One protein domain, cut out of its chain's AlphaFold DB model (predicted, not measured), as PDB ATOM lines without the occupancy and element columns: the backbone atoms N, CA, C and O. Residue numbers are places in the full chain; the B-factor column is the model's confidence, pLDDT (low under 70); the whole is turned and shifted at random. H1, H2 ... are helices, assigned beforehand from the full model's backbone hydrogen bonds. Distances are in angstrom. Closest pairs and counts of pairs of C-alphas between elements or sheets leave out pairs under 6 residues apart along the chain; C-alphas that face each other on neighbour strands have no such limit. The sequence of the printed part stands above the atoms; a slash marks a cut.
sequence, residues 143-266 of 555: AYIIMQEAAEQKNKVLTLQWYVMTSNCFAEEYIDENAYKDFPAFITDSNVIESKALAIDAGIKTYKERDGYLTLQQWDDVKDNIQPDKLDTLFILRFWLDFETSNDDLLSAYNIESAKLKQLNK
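AT A GLANCE: This is residues 143 to 266 of the 555 residues of an uncharacterized protein of Cocleimonas flava (UniProt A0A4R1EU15). What shape do these atoms make? Two helical hairpins, H1 with H2 and H6 with H7, follow one another lengthwise in an elongated body, joined where the last part of H2 packs beside H6. At one end H4 packs steeply across H1 and H2, and H7 reaches to the other end. What is it made of? The 124 printed residues include seven named helices, H1 to H7 in order, and no named strand: all helix, compact with a radius of gyration of the C-alphas of 14.8 A, spanning 52 by 28 by 27 A.

HOW THE PARTS SIT: What touches H1? H1, residues 143 to 152, forms a hairpin with H2, residues 156 to 171, at a shallow tilt of 13 degrees; the closest C-alphas, of Met 147 and Thr 159, are 4.5 A apart. H4, residues 190 to 202, touches H1 at a steep tilt of 42 degrees, closest C-alphas Tyr 144 and Ser 195, 5.3 A. H2 touches H4 with residues 156 to 163 alone, closest C-alphas Lys 156 and Ala 202, 5.4 A. Which helix is the hub? H6, residues 231 to 241, touches H2 at residues 167 to 171 alone, closest C-alphas Ser 167 and Trp 240, 5.9 A. It touches H3, residues 183 to 186, and only just H5, residues 219 to 222, with 3 pairs of C-alphas within 8 A. It forms a hairpin with H7, residues 247 to 264, closest C-alphas Phe 235 and Tyr 254, 6.9 A. How are the backbones? Every O i to N i+4 pair is within hydrogen-bond range in H1, H2, H4, H6 and H7; H3 and H5 are too short for one.

IN THESE COORDINATES: Where does H1 begin? C-alpha 143 is at (-102.630, -42.398, 38.718). Which helices are longer? H2 measures 22.8 A and H7 25.4 A, ending with C-alpha 264 at (-75.242, -44.138, 62.618).

THE WHOLE: Which links are long? H2 to H3 and H4 to H5; the printed part has no cut. Where is confidence low? Residues 177 to 178 are under 70.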
ATOM      1  N   ALA A 143    -101.664 -42.706  37.673       96.81
ATOM      2  CA  ALA A 143    -102.630 -42.398  38.718       96.81
ATOM      3  C   ALA A 143    -103.075 -40.936  38.647       96.81
ATOM      4  O   ALA A 143    -104.272 -40.675  38.558       96.81
ATOM      5  N   TYR A 144    -102.133 -39.990  38.574       98.00
ATOM      6  CA  TYR A 144    -102.451 -38.569  38.442       98.00
ATOM      7  C   TYR A 144    -103.351 -38.277  37.233       98.00
ATOM      8  O   TYR A 144    -104.385 -37.624  37.383       98.00
ATOM      9  N   ILE A 145    -103.009 -38.786  36.043       98.19
ATOM     10  CA  ILE A 145    -103.779 -38.519  34.817       98.19
ATOM     11  C   ILE A 145    -105.203 -39.078  34.921       98.19
ATOM     12  O   ILE A 145    -106.155 -38.407  34.511       98.19
ATOM     13  N   ILE A 146    -105.367 -40.291  35.459       98.62
ATOM     14  CA  ILE A 146    -106.693 -40.898  35.628       98.62
ATOM     15  C   ILE A 146    -107.487 -40.178  36.721       98.62
ATOM     16  O   ILE A 146    -108.657 -39.865  36.514       98.62
ATOM     17  N   MET A 147    -106.857 -39.838  37.848       98.69
ATOM     18  CA  MET A 147    -107.485 -39.084  38.934       98.69
ATOM     19  C   MET A 147    -107.946 -37.698  38.481       98.69
ATOM     20  O   MET A 147    -109.046 -37.285  38.847       98.69
ATOM     21  N   GLN A 148    -107.137 -37.001  37.680       98.50
ATOM     22  CA  GLN A 148    -107.480 -35.703  37.102       98.50
ATOM     23  C   GLN A 148    -108.695 -35.825  36.178       98.50
ATOM     24  O   GLN A 148    -109.663 -35.086  36.344       98.50
ATOM     25  N   GLU A 149    -108.688 -36.787  35.251       98.50
ATOM     26  CA  GLU A 149    -109.825 -37.019  34.353       98.50
ATOM     27  C   GLU A 149    -111.093 -37.405  35.138       98.50
ATOM     28  O   GLU A 149    -112.181 -36.899  34.860       98.50
ATOM     29  N   ALA A 150    -110.961 -38.240  36.171       98.50
ATOM     30  CA  ALA A 150    -112.068 -38.628  37.039       98.50
ATOM     31  C   ALA A 150    -112.636 -37.416  37.790       98.50
ATOM     32  O   ALA A 150    -113.853 -37.226  37.831       98.50
ATOM     33  N   ALA A 151    -111.770 -36.549  38.319       98.00
ATOM     34  CA  ALA A 151    -112.170 -35.334  39.015       98.00
ATOM     35  C   ALA A 151    -112.879 -34.333  38.084       98.00
ATOM     36  O   ALA A 151    -113.923 -33.792  38.459       98.00
ATOM     37  N   GLU A 152    -112.384 -34.134  36.856       97.81
ATOM     38  CA  GLU A 152    -113.032 -33.296  35.833       97.81
ATOM     39  C   GLU A 152    -114.445 -33.795  35.489       97.81
ATOM     40  O   GLU A 152    -115.376 -32.999  35.320       97.81
ATOM     41  N   GLN A 153    -114.628 -35.117  35.457       98.19
ATOM     42  CA  GLN A 153    -115.921 -35.770  35.250       98.19
ATOM     43  C   GLN A 153    -116.745 -35.926  36.545       98.19
ATOM     44  O   GLN A 153    -117.841 -36.484  36.520       98.19
ATOM     45  N   LYS A 154    -116.265 -35.387  37.676       97.75
ATOM     46  CA  LYS A 154    -116.886 -35.472  39.013       97.75
ATOM     47  C   LYS A 154    -117.056 -36.906  39.542       97.75
ATOM     48  O   LYS A 154    -117.865 -37.134  40.444       97.75
ATOM     49  N   ASN A 155    -116.283 -37.861  39.030       98.00
ATOM     50  CA  ASN A 155    -116.236 -39.236  39.514       98.00
ATOM     51  C   ASN A 155    -115.311 -39.349  40.737       98.00
ATOM     52  O   ASN A 155    -114.159 -39.766  40.644       98.00
ATOM     53  N   LYS A 156    -115.840 -38.976  41.908       97.56
ATOM     54  CA  LYS A 156    -115.086 -39.014  43.171       97.56
ATOM     55  C   LYS A 156    -114.640 -40.420  43.567       97.56
ATOM     56  O   LYS A 156    -113.581 -40.555  44.165       97.56
ATOM     57  N   VAL A 157    -115.444 -41.441  43.265       97.00
ATOM     58  CA  VAL A 157    -115.148 -42.830  43.650       97.00
ATOM     59  C   VAL A 157    -113.850 -43.275  42.990       97.00
ATOM     60  O   VAL A 157    -112.920 -43.658  43.693       97.00
ATOM     61  N   LEU A 158    -113.747 -43.104  41.673       97.88
ATOM     62  CA  LEU A 158    -112.567 -43.510  40.920       97.88
ATOM     63  C   LEU A 158    -111.327 -42.674  41.278       97.88
ATOM     64  O   LEU A 158    -110.230 -43.218  41.371       97.88
ATOM     65  N   THR A 159    -111.490 -41.372  41.561       98.56
ATOM     66  CA  THR A 159    -110.394 -40.539  42.094       98.56
ATOM     67  C   THR A 159    -109.837 -41.111  43.402       98.56
ATOM     68  O   THR A 159    -108.623 -41.209  43.560       98.56
ATOM     69  N   LEU A 160    -110.708 -41.494  44.343       98.31
ATOM     70  CA  LEU A 160    -110.288 -42.038  45.637       98.31
ATOM     71  C   LEU A 160    -109.705 -43.449  45.507       98.31
ATOM     72  O   LEU A 160    -108.683 -43.727  46.124       98.31
ATOM     73  N   GLN A 161    -110.296 -44.313  44.678       97.94
ATOM     74  CA  GLN A 161    -109.782 -45.666  44.446       97.94
ATOM     75  C   GLN A 161    -108.368 -45.644  43.853       97.94
ATOM     76  O   GLN A 161    -107.504 -46.358  44.348       97.94
ATOM     77  N   TRP A 162    -108.086 -44.778  42.872       98.19
ATOM     78  CA  TRP A 162    -106.723 -44.632  42.343       98.19
ATOM     79  C   TRP A 162    -105.734 -44.101  43.373       98.19
ATOM     80  O   TRP A 162    -104.591 -44.557  43.400       98.19
ATOM     81  N   TYR A 163    -106.156 -43.177  44.236       98.12
ATOM     82  CA  TYR A 163    -105.301 -42.694  45.318       98.12
ATOM     83  C   TYR A 163    -104.908 -43.826  46.274       98.12
ATOM     84  O   TYR A 163    -103.725 -44.024  46.544       98.12
ATOM     85  N   VAL A 164    -105.899 -44.594  46.736       97.56
ATOM     86  CA  VAL A 164    -105.702 -45.717  47.663       97.56
ATOM     87  C   VAL A 164    -104.885 -46.833  47.022       97.56
ATOM     88  O   VAL A 164    -103.925 -47.324  47.617       97.56
ATOM     89  N   MET A 165    -105.211 -47.192  45.783       96.94
ATOM     90  CA  MET A 165    -104.460 -48.189  45.033       96.94
ATOM     91  C   MET A 165    -102.995 -47.772  44.895       96.94
ATOM     92  O   MET A 165    -102.097 -48.570  45.151       96.94
ATOM     93  N   THR A 166    -102.740 -46.503  44.561       95.94
ATOM     94  CA  THR A 166    -101.377 -45.975  44.449       95.94
ATOM     95  C   THR A 166    -100.647 -46.068  45.784       95.94
ATOM     96  O   THR A 166     -99.535 -46.586  45.811       95.94
ATOM     97  N   SER A 167    -101.258 -45.643  46.899       95.44
ATOM     98  CA  SER A 167    -100.620 -45.755  48.218       95.44
ATOM     99  C   SER A 167    -100.290 -47.201  48.587       95.44
ATOM    100  O   SER A 167     -99.202 -47.464  49.097       95.44
ATOM    101  N   ASN A 168    -101.178 -48.145  48.266       94.31
ATOM    102  CA  ASN A 168    -100.970 -49.562  48.559       94.31
ATOM    103  C   ASN A 168     -99.903 -50.194  47.655       94.31
ATOM    104  O   ASN A 168     -99.142 -51.035  48.120       94.31
ATOM    105  N   CYS A 169     -99.752 -49.736  46.409       93.81
ATOM    106  CA  CYS A 169     -98.629 -50.152  45.566       93.81
ATOM    107  C   CYS A 169     -97.277 -49.782  46.187       93.81
ATOM    108  O   CYS A 169     -96.338 -50.564  46.109       93.81
ATOM    109  N   PHE A 170     -97.175 -48.618  46.839       92.69
ATOM    110  CA  PHE A 170     -95.962 -48.244  47.574       92.69
ATOM    111  C   PHE A 170     -95.756 -49.067  48.849       92.69
ATOM    112  O   PHE A 170     -94.610 -49.313  49.217       92.69
ATOM    113  N   ALA A 171     -96.832 -49.478  49.525       89.81
ATOM    114  CA  ALA A 171     -96.744 -50.296  50.736       89.81
ATOM    115  C   ALA A 171     -96.259 -51.718  50.435       89.81
ATOM    116  O   ALA A 171     -95.482 -52.282  51.197       89.81
ATOM    117  N   GLU A 172     -96.684 -52.252  49.295       88.81
ATOM    118  CA  GLU A 172     -96.461 -53.639  48.873       88.81
ATOM    119  C   GLU A 172     -95.332 -53.761  47.835       88.81
ATOM    120  O   GLU A 172     -95.092 -54.829  47.284       88.81
ATOM    121  N   GLU A 173     -94.643 -52.652  47.548       85.88
ATOM    122  CA  GLU A 173     -93.540 -52.553  46.583       85.88
ATOM    123  C   GLU A 173     -93.916 -52.953  45.133       85.88
ATOM    124  O   GLU A 173     -93.046 -53.235  44.309       85.88
ATOM    125  N   TYR A 174     -95.203 -52.871  44.767       87.50
ATOM    126  CA  TYR A 174     -95.707 -53.002  43.388       87.50
ATOM    127  C   TYR A 174     -95.524 -51.708  42.580       87.50
ATOM    128  O   TYR A 174     -96.473 -51.121  42.055       87.50
ATOM    129  N   ILE A 175     -94.285 -51.233  42.496       83.94
ATOM    130  CA  ILE A 175     -93.915 -49.987  41.819       83.94
ATOM    131  C   ILE A 175     -92.956 -50.253  40.660       83.94
ATOM    132  O   ILE A 175     -92.185 -51.210  40.666       83.94
ATOM    133  N   ASP A 176     -92.983 -49.390  39.645       79.75
ATOM    134  CA  ASP A 176     -91.981 -49.433  38.584       79.75
ATOM    135  C   ASP A 176     -90.612 -48.918  39.074       79.75
ATOM    136  O   ASP A 176     -90.538 -48.043  39.935       79.75
ATOM    137  N   GLU A 177     -89.516 -49.424  38.489       67.12
ATOM    138  CA  GLU A 177     -88.127 -49.072  38.860       67.12
ATOM    139  C   GLU A 177     -87.813 -47.564  38.773       67.12
ATOM    140  O   GLU A 177     -86.800 -47.110  39.301       67.12
ATOM    141  N   ASN A 178     -88.658 -46.781  38.092       67.25
ATOM    142  CA  ASN A 178     -88.478 -45.346  37.889       67.25
ATOM    143  C   ASN A 178     -89.518 -44.499  38.639       67.25
ATOM    144  O   ASN A 178     -89.576 -43.289  38.412       67.25
ATOM    145  N   ALA A 179     -90.320 -45.095  39.530       72.62
ATOM    146  CA  ALA A 179     -91.408 -44.395  40.209       72.62
ATOM    147  C   ALA A 179     -90.889 -43.247  41.088       72.62
ATOM    148  O   ALA A 179     -91.545 -42.213  41.215       72.62
ATOM    149  N   TYR A 180     -89.700 -43.417  41.672       81.56
ATOM    150  CA  TYR A 180     -88.957 -42.381  42.382       81.56
ATOM    151  C   TYR A 180     -87.475 -42.744  42.493       81.56
ATOM    152  O   TYR A 180     -87.085 -43.902  42.379       81.56
ATOM    153  N   LYS A 181     -86.642 -41.733  42.755       84.69
ATOM    154  CA  LYS A 181     -85.215 -41.919  43.052       84.69
ATOM    155  C   LYS A 181     -84.942 -41.968  44.555       84.69
ATOM    156  O   LYS A 181     -84.198 -42.818  45.026       84.69
ATOM    157  N   ASP A 182     -85.500 -41.002  45.272       92.62
ATOM    158  CA  ASP A 182     -85.413 -40.816  46.716       92.62
ATOM    159  C   ASP A 182     -86.631 -39.995  47.177       92.62
ATOM    160  O   ASP A 182     -87.379 -39.452  46.350       92.62
ATOM    161  N   PHE A 183     -86.862 -39.913  48.488       95.75
ATOM    162  CA  PHE A 183     -87.984 -39.145  49.020       95.75
ATOM    163  C   PHE A 183     -87.940 -37.642  48.665       95.75
ATOM    164  O   PHE A 183     -88.992 -37.100  48.323       95.75
ATOM    165  N   PRO A 184     -86.783 -36.941  48.686       96.44
ATOM    166  CA  PRO A 184     -86.710 -35.547  48.248       96.44
ATOM    167  C   PRO A 184     -87.179 -35.324  46.808       96.44
ATOM    168  O   PRO A 184     -87.914 -34.372  46.559       96.44
ATOM    169  N   ALA A 185     -86.799 -36.192  45.865       94.56
ATOM    170  CA  ALA A 185     -87.309 -36.124  44.500       94.56
ATOM    171  C   ALA A 185     -88.823 -36.377  44.472       94.56
ATOM    172  O   ALA A 185     -89.562 -35.602  43.865       94.56
ATOM    173  N   PHE A 186     -89.286 -37.400  45.194       95.19
ATOM    174  CA  PHE A 186     -90.694 -37.788  45.261       95.19
ATOM    175  C   PHE A 186     -91.609 -36.665  45.776       95.19
ATOM    176  O   PHE A 186     -92.607 -36.339  45.137       95.19
ATOM    177  N   ILE A 187     -91.264 -36.020  46.896       95.94
ATOM    178  CA  ILE A 187     -92.121 -34.998  47.525       95.94
ATOM    179  C   ILE A 187     -92.176 -33.673  46.746       95.94
ATOM    180  O   ILE A 187     -92.975 -32.795  47.072       95.94
ATOM    181  N   THR A 188     -91.338 -33.525  45.718       94.38
ATOM    182  CA  THR A 188     -91.332 -32.363  44.814       94.38
ATOM    183  C   THR A 188     -91.978 -32.643  43.458       94.38
ATOM    184  O   THR A 188     -92.129 -31.716  42.661       94.38
ATOM    185  N   ASP A 189     -92.384 -33.887  43.185       94.25
ATOM    186  CA  ASP A 189     -93.066 -34.250  41.943       94.25
ATOM    187  C   ASP A 189     -94.488 -33.666  41.924       94.25
ATOM    188  O   ASP A 189     -95.315 -33.938  42.802       94.25
ATOM    189  N   SER A 190     -94.791 -32.867  40.898       95.19
ATOM    190  CA  SER A 190     -96.102 -32.236  40.737       95.19
ATOM    191  C   SER A 190     -97.234 -33.256  40.621       95.19
ATOM    192  O   SER A 190     -98.293 -33.033  41.197       95.19
ATOM    193  N   ASN A 191     -97.019 -34.397  39.957       94.81
ATOM    194  CA  ASN A 191     -98.046 -35.433  39.812       94.81
ATOM    195  C   ASN A 191     -98.432 -36.012  41.179       94.81
ATOM    196  O   ASN A 191     -99.607 -36.258  41.450       94.81
ATOM    197  N   VAL A 192     -97.448 -36.197  42.061       95.50
ATOM    198  CA  VAL A 192     -97.636 -36.728  43.417       95.50
ATOM    199  C   VAL A 192     -98.383 -35.721  44.296       95.50
ATOM    200  O   VAL A 192     -99.384 -36.066  44.931       95.50
ATOM    201  N   ILE A 193     -97.938 -34.461  44.294       96.69
ATOM    202  CA  ILE A 193     -98.562 -33.376  45.067       96.69
ATOM    203  C   ILE A 193    -100.012 -33.164  44.625       96.69
ATOM    204  O   ILE A 193    -100.918 -33.108  45.461       96.69
ATOM    205  N   GLU A 194    -100.244 -33.074  43.316       97.50
ATOM    206  CA  GLU A 194    -101.575 -32.829  42.768       97.50
ATOM    207  C   GLU A 194    -102.508 -34.028  42.971       97.50
ATOM    208  O   GLU A 194    -103.675 -33.828  43.300       97.50
ATOM    209  N   SER A 195    -102.009 -35.267  42.896       97.88
ATOM    210  CA  SER A 195    -102.806 -36.457  43.236       97.88
ATOM    211  C   SER A 195    -103.310 -36.408  44.679       97.88
ATOM    212  O   SER A 195    -104.491 -36.646  44.936       97.88
ATOM    213  N   LYS A 196    -102.450 -36.032  45.637       97.56
ATOM    214  CA  LYS A 196    -102.865 -35.863  47.040       97.56
ATOM    215  C   LYS A 196    -103.893 -34.747  47.207       97.56
ATOM    216  O   LYS A 196    -104.858 -34.931  47.947       97.56
ATOM    217  N   ALA A 197    -103.739 -33.628  46.498       97.44
ATOM    218  CA  ALA A 197    -104.726 -32.550  46.513       97.44
ATOM    219  C   ALA A 197    -106.094 -33.016  45.979       97.44
ATOM    220  O   ALA A 197    -107.109 -32.818  46.647       97.44
ATOM    221  N   LEU A 198    -106.120 -33.721  44.841       98.38
ATOM    222  CA  LEU A 198    -107.345 -34.285  44.261       98.38
ATOM    223  C   LEU A 198    -108.050 -35.254  45.220       98.38
ATOM    224  O   LEU A 198    -109.273 -35.216  45.346       98.38
ATOM    225  N   ALA A 199    -107.297 -36.100  45.928       98.06
ATOM    226  CA  ALA A 199    -107.860 -37.027  46.907       98.06
ATOM    227  C   ALA A 199    -108.445 -36.309  48.135       98.06
ATOM    228  O   ALA A 199    -109.524 -36.674  48.615       98.06
ATOM    229  N   ILE A 200    -107.774 -35.263  48.629       97.25
ATOM    230  CA  ILE A 200    -108.291 -34.418  49.716       97.25
ATOM    231  C   ILE A 200    -109.610 -33.758  49.294       97.25
ATOM    232  O   ILE A 200    -110.596 -33.875  50.024       97.25
ATOM    233  N   ASP A 201    -109.660 -33.162  48.102       97.56
ATOM    234  CA  ASP A 201    -110.863 -32.519  47.554       97.56
ATOM    235  C   ASP A 201    -112.005 -33.520  47.299       97.56
ATOM    236  O   ASP A 201    -113.190 -33.211  47.486       97.56
ATOM    237  N   ALA A 202    -111.665 -34.752  46.909       97.62
ATOM    238  CA  ALA A 202    -112.622 -35.842  46.740       97.62
ATOM    239  C   ALA A 202    -113.140 -36.411  48.075       97.62
ATOM    240  O   ALA A 202    -114.199 -37.044  48.084       97.62
ATOM    241  N   GLY A 203    -112.471 -36.127  49.201       97.06
ATOM    242  CA  GLY A 203    -112.909 -36.503  50.547       97.06
ATOM    243  C   GLY A 203    -112.246 -37.759  51.119       97.06
ATOM    244  O   GLY A 203    -112.895 -38.494  51.864       97.06
ATOM    245  N   ILE A 204    -110.965 -38.007  50.820       96.56
ATOM    246  CA  ILE A 204    -110.229 -39.209  51.271       96.56
ATOM    247  C   ILE A 204    -110.289 -39.451  52.788       96.56
ATOM    248  O   ILE A 204    -110.383 -40.593  53.226       96.56
ATOM    249  N   LYS A 205    -110.353 -38.391  53.607       92.62
ATOM    250  CA  LYS A 205    -110.448 -38.489  55.079       92.62
ATOM    251  C   LYS A 205    -111.705 -39.214  55.577       92.62
ATOM    252  O   LYS A 205    -111.737 -39.654  56.721       92.62
ATOM    253  N   THR A 206    -112.752 -39.307  54.757       93.12
ATOM    254  CA  THR A 206    -113.994 -40.022  55.095       93.12
ATOM    255  C   THR A 206    -114.211 -41.267  54.239       93.12
ATOM    256  O   THR A 206    -115.323 -41.796  54.221       93.12
ATOM    257  N   TYR A 207    -113.183 -41.722  53.520       93.69
ATOM    258  CA  TYR A 207    -113.224 -42.942  52.723       93.69
ATOM    259  C   TYR A 207    -113.333 -44.178  53.625       93.69
ATOM    260  O   TYR A 207    -112.684 -44.257  54.667       93.69
ATOM    261  N   LYS A 208    -114.213 -45.116  53.260       90.38
ATOM    262  CA  LYS A 208    -114.569 -46.279  54.094       90.38
ATOM    263  C   LYS A 208    -114.610 -47.602  53.331       90.38
ATOM    264  O   LYS A 208    -115.050 -48.589  53.917       90.38
ATOM    265  N   GLU A 209    -114.203 -47.622  52.064       87.25
ATOM    266  CA  GLU A 209    -114.158 -48.866  51.293       87.25
ATOM    267  C   GLU A 209    -113.210 -49.857  51.974       87.25
ATOM    268  O   GLU A 209    -112.161 -49.474  52.501       87.25
ATOM    269  N   ARG A 210    -113.624 -51.124  52.006       84.88
ATOM    270  CA  ARG A 210    -112.871 -52.232  52.600       84.88
ATOM    271  C   ARG A 210    -112.887 -53.412  51.639       84.88
ATOM    272  O   ARG A 210    -113.405 -54.473  51.975       84.88
ATOM    273  N   ASP A 211    -112.391 -53.176  50.434       87.75
ATOM    274  CA  ASP A 211    -112.309 -54.179  49.380       87.75
ATOM    275  C   ASP A 211    -110.851 -54.350  48.952       87.75
ATOM    276  O   ASP A 211    -110.294 -53.481  48.285       87.75
ATOM    277  N   GLY A 212    -110.211 -55.425  49.420       89.25
ATOM    278  CA  GLY A 212    -108.835 -55.788  49.066       89.25
ATOM    279  C   GLY A 212    -107.856 -54.605  49.056       89.25
ATOM    280  O   GLY A 212    -107.768 -53.836  50.024       89.25
ATOM    281  N   TYR A 213    -107.163 -54.440  47.923       91.19
ATOM    282  CA  TYR A 213    -106.193 -53.365  47.665       91.19
ATOM    283  C   TYR A 213    -106.804 -51.962  47.515       91.19
ATOM    284  O   TYR A 213    -106.067 -50.980  47.413       91.19
ATOM    285  N   LEU A 214    -108.129 -51.830  47.549       94.31
ATOM    286  CA  LEU A 214    -108.834 -50.548  47.606       94.31
ATOM    287  C   LEU A 214    -109.159 -50.134  49.049       94.31
ATOM    288  O   LEU A 214    -109.905 -49.185  49.268       94.31
ATOM    289  N   THR A 215    -108.581 -50.800  50.051       94.81
ATOM    290  CA  THR A 215    -108.669 -50.387  51.459       94.81
ATOM    291  C   THR A 215    -107.580 -49.367  51.796       94.81
ATOM    292  O   THR A 215    -106.392 -49.649  51.639       94.81
ATOM    293  N   LEU A 216    -107.957 -48.186  52.302       94.62
ATOM    294  CA  LEU A 216    -106.986 -47.184  52.759       94.62
ATOM    295  C   LEU A 216    -106.334 -47.632  54.074       94.62
ATOM    296  O   LEU A 216    -106.998 -47.697  55.114       94.62
ATOM    297  N   GLN A 217    -105.029 -47.890  54.031       91.88
ATOM    298  CA  GLN A 217    -104.240 -48.193  55.222       91.88
ATOM    299  C   GLN A 217    -104.148 -46.981  56.163       91.88
ATOM    300  O   GLN A 217    -104.201 -45.829  55.730       91.88
ATOM    301  N   GLN A 218    -104.001 -47.220  57.467       89.19
ATOM    302  CA  GLN A 218    -103.736 -46.148  58.427       89.19
ATOM    303  C   GLN A 218    -102.233 -45.974  58.612       89.19
ATOM    304  O   GLN A 218    -101.502 -46.950  58.764       89.19
ATOM    305  N   TRP A 219    -101.767 -44.725  58.673       90.19
ATOM    306  CA  TRP A 219    -100.350 -44.438  58.914       90.19
ATOM    307  C   TRP A 219     -99.817 -45.131  60.179       90.19
ATOM    308  O   TRP A 219     -98.709 -45.666  60.176       90.19
ATOM    309  N   ASP A 220    -100.617 -45.149  61.246       82.94
ATOM    310  CA  ASP A 220    -100.229 -45.766  62.512       82.94
ATOM    311  C   ASP A 220    -100.041 -47.284  62.422       82.94
ATOM    312  O   ASP A 220     -99.182 -47.802  63.134       82.94
ATOM    313  N   ASP A 221    -100.761 -47.955  61.522       80.88
ATOM    314  CA  ASP A 221    -100.677 -49.405  61.326       80.88
ATOM    315  C   ASP A 221     -99.466 -49.787  60.460       80.88
ATOM    316  O   ASP A 221     -98.853 -50.832  60.658       80.88
ATOM    317  N   VAL A 222     -99.089 -48.928  59.507       83.88
ATOM    318  CA  VAL A 222     -98.049 -49.246  58.514       83.88
ATOM    319  C   VAL A 222     -96.657 -48.821  58.977       83.88
ATOM    320  O   VAL A 222     -95.672 -49.501  58.694       83.88
ATOM    321  N   LYS A 223     -96.534 -47.711  59.715       85.19
ATOM    322  CA  LYS A 223     -95.233 -47.102  60.068       85.19
ATOM    323  C   LYS A 223     -94.278 -48.011  60.848       85.19
ATOM    324  O   LYS A 223     -93.082 -47.726  60.893       85.19
ATOM    325  N   ASP A 224     -94.809 -49.018  61.536       75.56
ATOM    326  CA  ASP A 224     -94.034 -49.949  62.356       75.56
ATOM    327  C   ASP A 224     -93.646 -51.229  61.599       75.56
ATOM    328  O   ASP A 224     -92.747 -51.925  62.055       75.56
ATOM    329  N   ASN A 225     -94.237 -51.477  60.423       77.50
ATOM    330  CA  ASN A 225     -93.902 -52.606  59.543       77.50
ATOM    331  C   ASN A 225     -92.772 -52.278  58.560       77.50
ATOM    332  O   ASN A 225     -92.282 -53.148  57.845       77.50
ATOM    333  N   ILE A 226     -92.371 -51.009  58.488       84.00
ATOM    334  CA  ILE A 226     -91.340 -50.554  57.561       84.00
ATOM    335  C   ILE A 226     -89.985 -50.674  58.244       84.00
ATOM    336  O   ILE A 226     -89.745 -50.061  59.291       84.00
ATOM    337  N   GLN A 227     -89.086 -51.419  57.605       82.12
ATOM    338  CA  GLN A 227     -87.725 -51.613  58.086       82.12
ATOM    339  C   GLN A 227     -87.033 -50.256  58.327       82.12
ATOM    340  O   GLN A 227     -87.124 -49.354  57.486       82.12
ATOM    341  N   PRO A 228     -86.332 -50.063  59.461       78.94
ATOM    342  CA  PRO A 228     -85.774 -48.760  59.828       78.94
ATOM    343  C   PRO A 228     -84.743 -48.173  58.850       78.94
ATOM    344  O   PRO A 228     -84.431 -46.982  58.936       78.94
ATOM    345  N   ASP A 229     -84.157 -48.989  57.976       80.81
ATOM    346  CA  ASP A 229     -83.223 -48.574  56.930       80.81
ATOM    347  C   ASP A 229     -83.913 -48.167  55.615       80.81
ATOM    348  O   ASP A 229     -83.329 -47.393  54.851       80.81
ATOM    349  N   LYS A 230     -85.179 -48.554  55.397       88.69
ATOM    350  CA  LYS A 230     -86.037 -48.115  54.281       88.69
ATOM    351  C   LYS A 230     -86.642 -46.723  54.528       88.69
ATOM    352  O   LYS A 230     -87.856 -46.518  54.501       88.69
ATOM    353  N   LEU A 231     -85.779 -45.731  54.775       91.88
ATOM    354  CA  LEU A 231     -86.193 -44.367  55.132       91.88
ATOM    355  C   LEU A 231     -87.055 -43.697  54.048       91.88
ATOM    356  O   LEU A 231     -88.007 -42.994  54.383       91.88
ATOM    357  N   ASP A 232     -86.727 -43.894  52.769       93.81
ATOM    358  CA  ASP A 232     -87.508 -43.318  51.672       93.81
ATOM    359  C   ASP A 232     -88.930 -43.890  51.660       93.81
ATOM    360  O   ASP A 232     -89.889 -43.123  51.685       93.81
ATOM    361  N   THR A 233     -89.077 -45.216  51.750       92.50
ATOM    362  CA  THR A 233     -90.380 -45.899  51.839       92.50
ATOM    363  C   THR A 233     -91.205 -45.399  53.026       92.50
ATOM    364  O   THR A 233     -92.378 -45.062  52.863       92.50
ATOM    365  N   LEU A 234     -90.584 -45.252  54.206       93.19
ATOM    366  CA  LEU A 234     -91.228 -44.704  55.406       93.19
ATOM    367  C   LEU A 234     -91.854 -43.330  55.147       93.19
ATOM    368  O   LEU A 234     -93.001 -43.082  55.518       93.19
ATOM    369  N   PHE A 235     -91.100 -42.427  54.528       96.19
ATOM    370  CA  PHE A 235     -91.554 -41.059  54.302       96.19
ATOM    371  C   PHE A 235     -92.492 -40.923  53.098       96.19
ATOM    372  O   PHE A 235     -93.385 -40.077  53.138       96.19
ATOM    373  N   ILE A 236     -92.367 -41.778  52.081       95.81
ATOM    374  CA  ILE A 236     -93.327 -41.878  50.973       95.81
ATOM    375  C   ILE A 236     -94.695 -42.329  51.493       95.81
ATOM    376  O   ILE A 236     -95.707 -41.687  51.213       95.81
ATOM    377  N   LEU A 237     -94.742 -43.380  52.312       95.56
ATOM    378  CA  LEU A 237     -95.997 -43.846  52.901       95.56
ATOM    379  C   LEU A 237     -96.568 -42.838  53.888       95.56
ATOM    380  O   LEU A 237     -97.770 -42.583  53.878       95.56
ATOM    381  N   ARG A 238     -95.711 -42.168  54.669       96.50
ATOM    382  CA  ARG A 238     -96.162 -41.041  55.485       96.50
ATOM    383  C   ARG A 238     -96.774 -39.942  54.623       96.50
ATOM    384  O   ARG A 238     -97.819 -39.419  54.981       96.50
ATOM    385  N   PHE A 239     -96.181 -39.605  53.478       97.12
ATOM    386  CA  PHE A 239     -96.771 -38.631  52.564       97.12
ATOM    387  C   PHE A 239     -98.165 -39.062  52.086       97.12
ATOM    388  O   PHE A 239     -99.064 -38.225  52.056       97.12
ATOM    389  N   TRP A 240     -98.376 -40.331  51.737       96.19
ATOM    390  CA  TRP A 240     -99.684 -40.803  51.275       96.19
ATOM    391  C   TRP A 240    -100.736 -40.915  52.389       96.19
ATOM    392  O   TRP A 240    -101.916 -40.705  52.134       96.19
ATOM    393  N   LEU A 241    -100.335 -41.229  53.621       95.81
ATOM    394  CA  LEU A 241    -101.277 -41.595  54.688       95.81
ATOM    395  C   LEU A 241    -101.454 -40.509  55.767       95.81
ATOM    396  O   LEU A 241    -102.462 -40.495  56.471       95.81
ATOM    397  N   ASP A 242    -100.507 -39.575  55.894       94.56
ATOM    398  CA  ASP A 242    -100.571 -38.436  56.819       94.56
ATOM    399  C   ASP A 242    -101.088 -37.188  56.086       94.56
ATOM    400  O   ASP A 242    -100.378 -36.513  55.332       94.56
ATOM    401  N   PHE A 243    -102.367 -36.881  56.294       92.50
ATOM    402  CA  PHE A 243    -103.042 -35.730  55.685       92.50
ATOM    403  C   PHE A 243    -102.937 -34.440  56.512       92.50
ATOM    404  O   PHE A 243    -103.587 -33.449  56.163       92.50
ATOM    405  N   GLU A 244    -102.211 -34.460  57.629       91.50
ATOM    406  CA  GLU A 244    -102.090 -33.326  58.549       91.50
ATOM    407  C   GLU A 244    -100.723 -32.652  58.436       91.50
ATOM    408  O   GLU A 244    -100.636 -31.425  58.501       91.50
ATOM    409  N   THR A 245     -99.664 -33.436  58.224       93.81
ATOM    410  CA  THR A 245     -98.303 -32.907  58.099       93.81
ATOM    411  C   THR A 245     -98.081 -32.244  56.733       93.81
ATOM    412  O   THR A 245     -98.403 -32.811  55.684       93.81
ATOM    413  N   SER A 246     -97.495 -31.042  56.735       95.19
ATOM    414  CA  SER A 246     -97.147 -30.320  55.506       95.19
ATOM    415  C   SER A 246     -95.955 -30.954  54.778       95.19
ATOM    416  O   SER A 246     -95.133 -31.646  55.380       95.19
ATOM    417  N   ASN A 247     -95.820 -30.688  53.474       95.69
ATOM    418  CA  ASN A 247     -94.699 -31.222  52.696       95.69
ATOM    419  C   ASN A 247     -93.336 -30.715  53.207       95.69
ATOM    420  O   ASN A 247     -92.382 -31.491  53.275       95.69
ATOM    421  N   ASP A 248     -93.257 -29.446  53.620       96.31
ATOM    422  CA  ASP A 248     -92.038 -28.851  54.178       96.31
ATOM    423  C   ASP A 248     -91.656 -29.502  55.515       96.31
ATOM    424  O   ASP A 248     -90.483 -29.810  55.751       96.31
ATOM    425  N   ASP A 249     -92.645 -29.783  56.369       97.56
ATOM    426  CA  ASP A 249     -92.423 -30.476  57.640       97.56
ATOM    427  C   ASP A 249     -91.969 -31.924  57.418       97.56
ATOM    428  O   ASP A 249     -91.054 -32.396  58.100       97.56
ATOM    429  N   LEU A 250     -92.556 -32.626  56.439       97.00
ATOM    430  CA  LEU A 250     -92.132 -33.976  56.062       97.00
ATOM    431  C   LEU A 250     -90.691 -33.988  55.539       97.00
ATOM    432  O   LEU A 250     -89.892 -34.815  55.980       97.00
ATOM    433  N   LEU A 251     -90.330 -33.060  54.648       97.25
ATOM    434  CA  LEU A 251     -88.972 -32.950  54.111       97.25
ATOM    435  C   LEU A 251     -87.954 -32.587  55.202       97.25
ATOM    436  O   LEU A 251     -86.862 -33.157  55.260       97.25
ATOM    437  N   SER A 252     -88.314 -31.675  56.107       97.12
ATOM    438  CA  SER A 252     -87.496 -31.321  57.270       97.12
ATOM    439  C   SER A 252     -87.252 -32.534  58.176       97.12
ATOM    440  O   SER A 252     -86.105 -32.849  58.511       97.12
ATOM    441  N   ALA A 253     -88.310 -33.280  58.508       95.81
ATOM    442  CA  ALA A 253     -88.214 -34.497  59.308       95.81
ATOM    443  C   ALA A 253     -87.372 -35.586  58.617       95.81
ATOM    444  O   ALA A 253     -86.528 -36.201  59.274       95.81
ATOM    445  N   TYR A 254     -87.528 -35.774  57.303       96.25
ATOM    446  CA  TYR A 254     -86.708 -36.700  56.520       96.25
ATOM    447  C   TYR A 254     -85.226 -36.332  56.588       96.25
ATOM    448  O   TYR A 254     -84.387 -37.184  56.870       96.25
ATOM    449  N   ASN A 255     -84.884 -35.056  56.395       96.00
ATOM    450  CA  ASN A 255     -83.496 -34.596  56.436       96.00
ATOM    451  C   ASN A 255     -82.851 -34.836  57.808       96.00
ATOM    452  O   ASN A 255     -81.687 -35.244  57.885       96.00
ATOM    453  N   ILE A 256     -83.609 -34.632  58.890       93.88
ATOM    454  CA  ILE A 256     -83.166 -34.926  60.257       93.88
ATOM    455  C   ILE A 256     -82.889 -36.426  60.430       93.88
ATOM    456  O   ILE A 256     -81.828 -36.794  60.941       93.88
ATOM    457  N   GLU A 257     -83.806 -37.301  60.013       91.88
ATOM    458  CA  GLU A 257     -83.633 -38.755  60.145       91.88
ATOM    459  C   GLU A 257     -82.534 -39.301  59.219       91.88
ATOM    460  O   GLU A 257     -81.692 -40.085  59.658       91.88
ATOM    461  N   SER A 258     -82.438 -38.806  57.985       92.88
ATOM    462  CA  SER A 258     -81.370 -39.140  57.035       92.88
ATOM    463  C   SER A 258     -79.992 -38.774  57.595       92.88
ATOM    464  O   SER A 258     -79.053 -39.571  57.536       92.88
ATOM    465  N   ALA A 259     -79.859 -37.601  58.226       91.88
ATOM    466  CA  ALA A 259     -78.623 -37.203  58.895       91.88
ATOM    467  C   ALA A 259     -78.268 -38.138  60.067       91.88
ATOM    468  O   ALA A 259     -77.103 -38.526  60.208       91.88
ATOM    469  N   LYS A 260     -79.258 -38.554  60.872       89.44
ATOM    470  CA  LYS A 260     -79.058 -39.529  61.960       89.44
ATOM    471  C   LYS A 260     -78.620 -40.891  61.429       89.44
ATOM    472  O   LYS A 260     -77.680 -41.460  61.979       89.44
ATOM    473  N   LEU A 261     -79.239 -41.397  60.360       88.00
ATOM    474  CA  LEU A 261     -78.855 -42.668  59.735       88.00
ATOM    475  C   LEU A 261     -77.445 -42.606  59.142       88.00
ATOM    476  O   LEU A 261     -76.635 -43.496  59.392       88.00
ATOM    477  N   LYS A 262     -77.090 -41.517  58.448       88.81
ATOM    478  CA  LYS A 262     -75.718 -41.294  57.959       88.81
ATOM    479  C   LYS A 262     -74.705 -41.275  59.100       88.81
ATOM    480  O   LYS A 262     -73.627 -41.845  58.975       88.81
ATOM    481  N   GLN A 263     -75.036 -40.638  60.225       87.38
ATOM    482  CA  GLN A 263     -74.179 -40.641  61.410       87.38
ATOM    483  C   GLN A 263     -74.079 -42.035  62.045       87.38
ATOM    484  O   GLN A 263     -72.996 -42.426  62.484       87.38
ATOM    485  N   LEU A 264     -75.183 -42.778  62.093       86.69
ATOM    486  CA  LEU A 264     -75.242 -44.138  62.618       86.69
ATOM    487  C   LEU A 264     -74.403 -45.114  61.782       86.69
ATOM    488  O   LEU A 264     -73.719 -45.959  62.352       86.69
ATOM    489  N   ASN A 265     -74.420 -44.963  60.457       85.69
ATOM    490  CA  ASN A 265     -73.669 -45.790  59.510       85.69
ATOM    491  C   ASN A 265     -72.158 -45.506  59.502       85.69
ATOM    492  O   ASN A 265     -71.422 -46.227  58.839       85.69
ATOM    493  N   LYS A 266     -71.671 -44.492  60.234       87.62
ATOM    494  CA  LYS A 266     -70.226 -44.309  60.434       87.62
ATOM    495  C   LYS A 266     -69.654 -45.452  61.273       87.62
ATOM    496  O   LYS A 266     -70.262 -45.851  62.271       87.62
TER     497      LYS A 266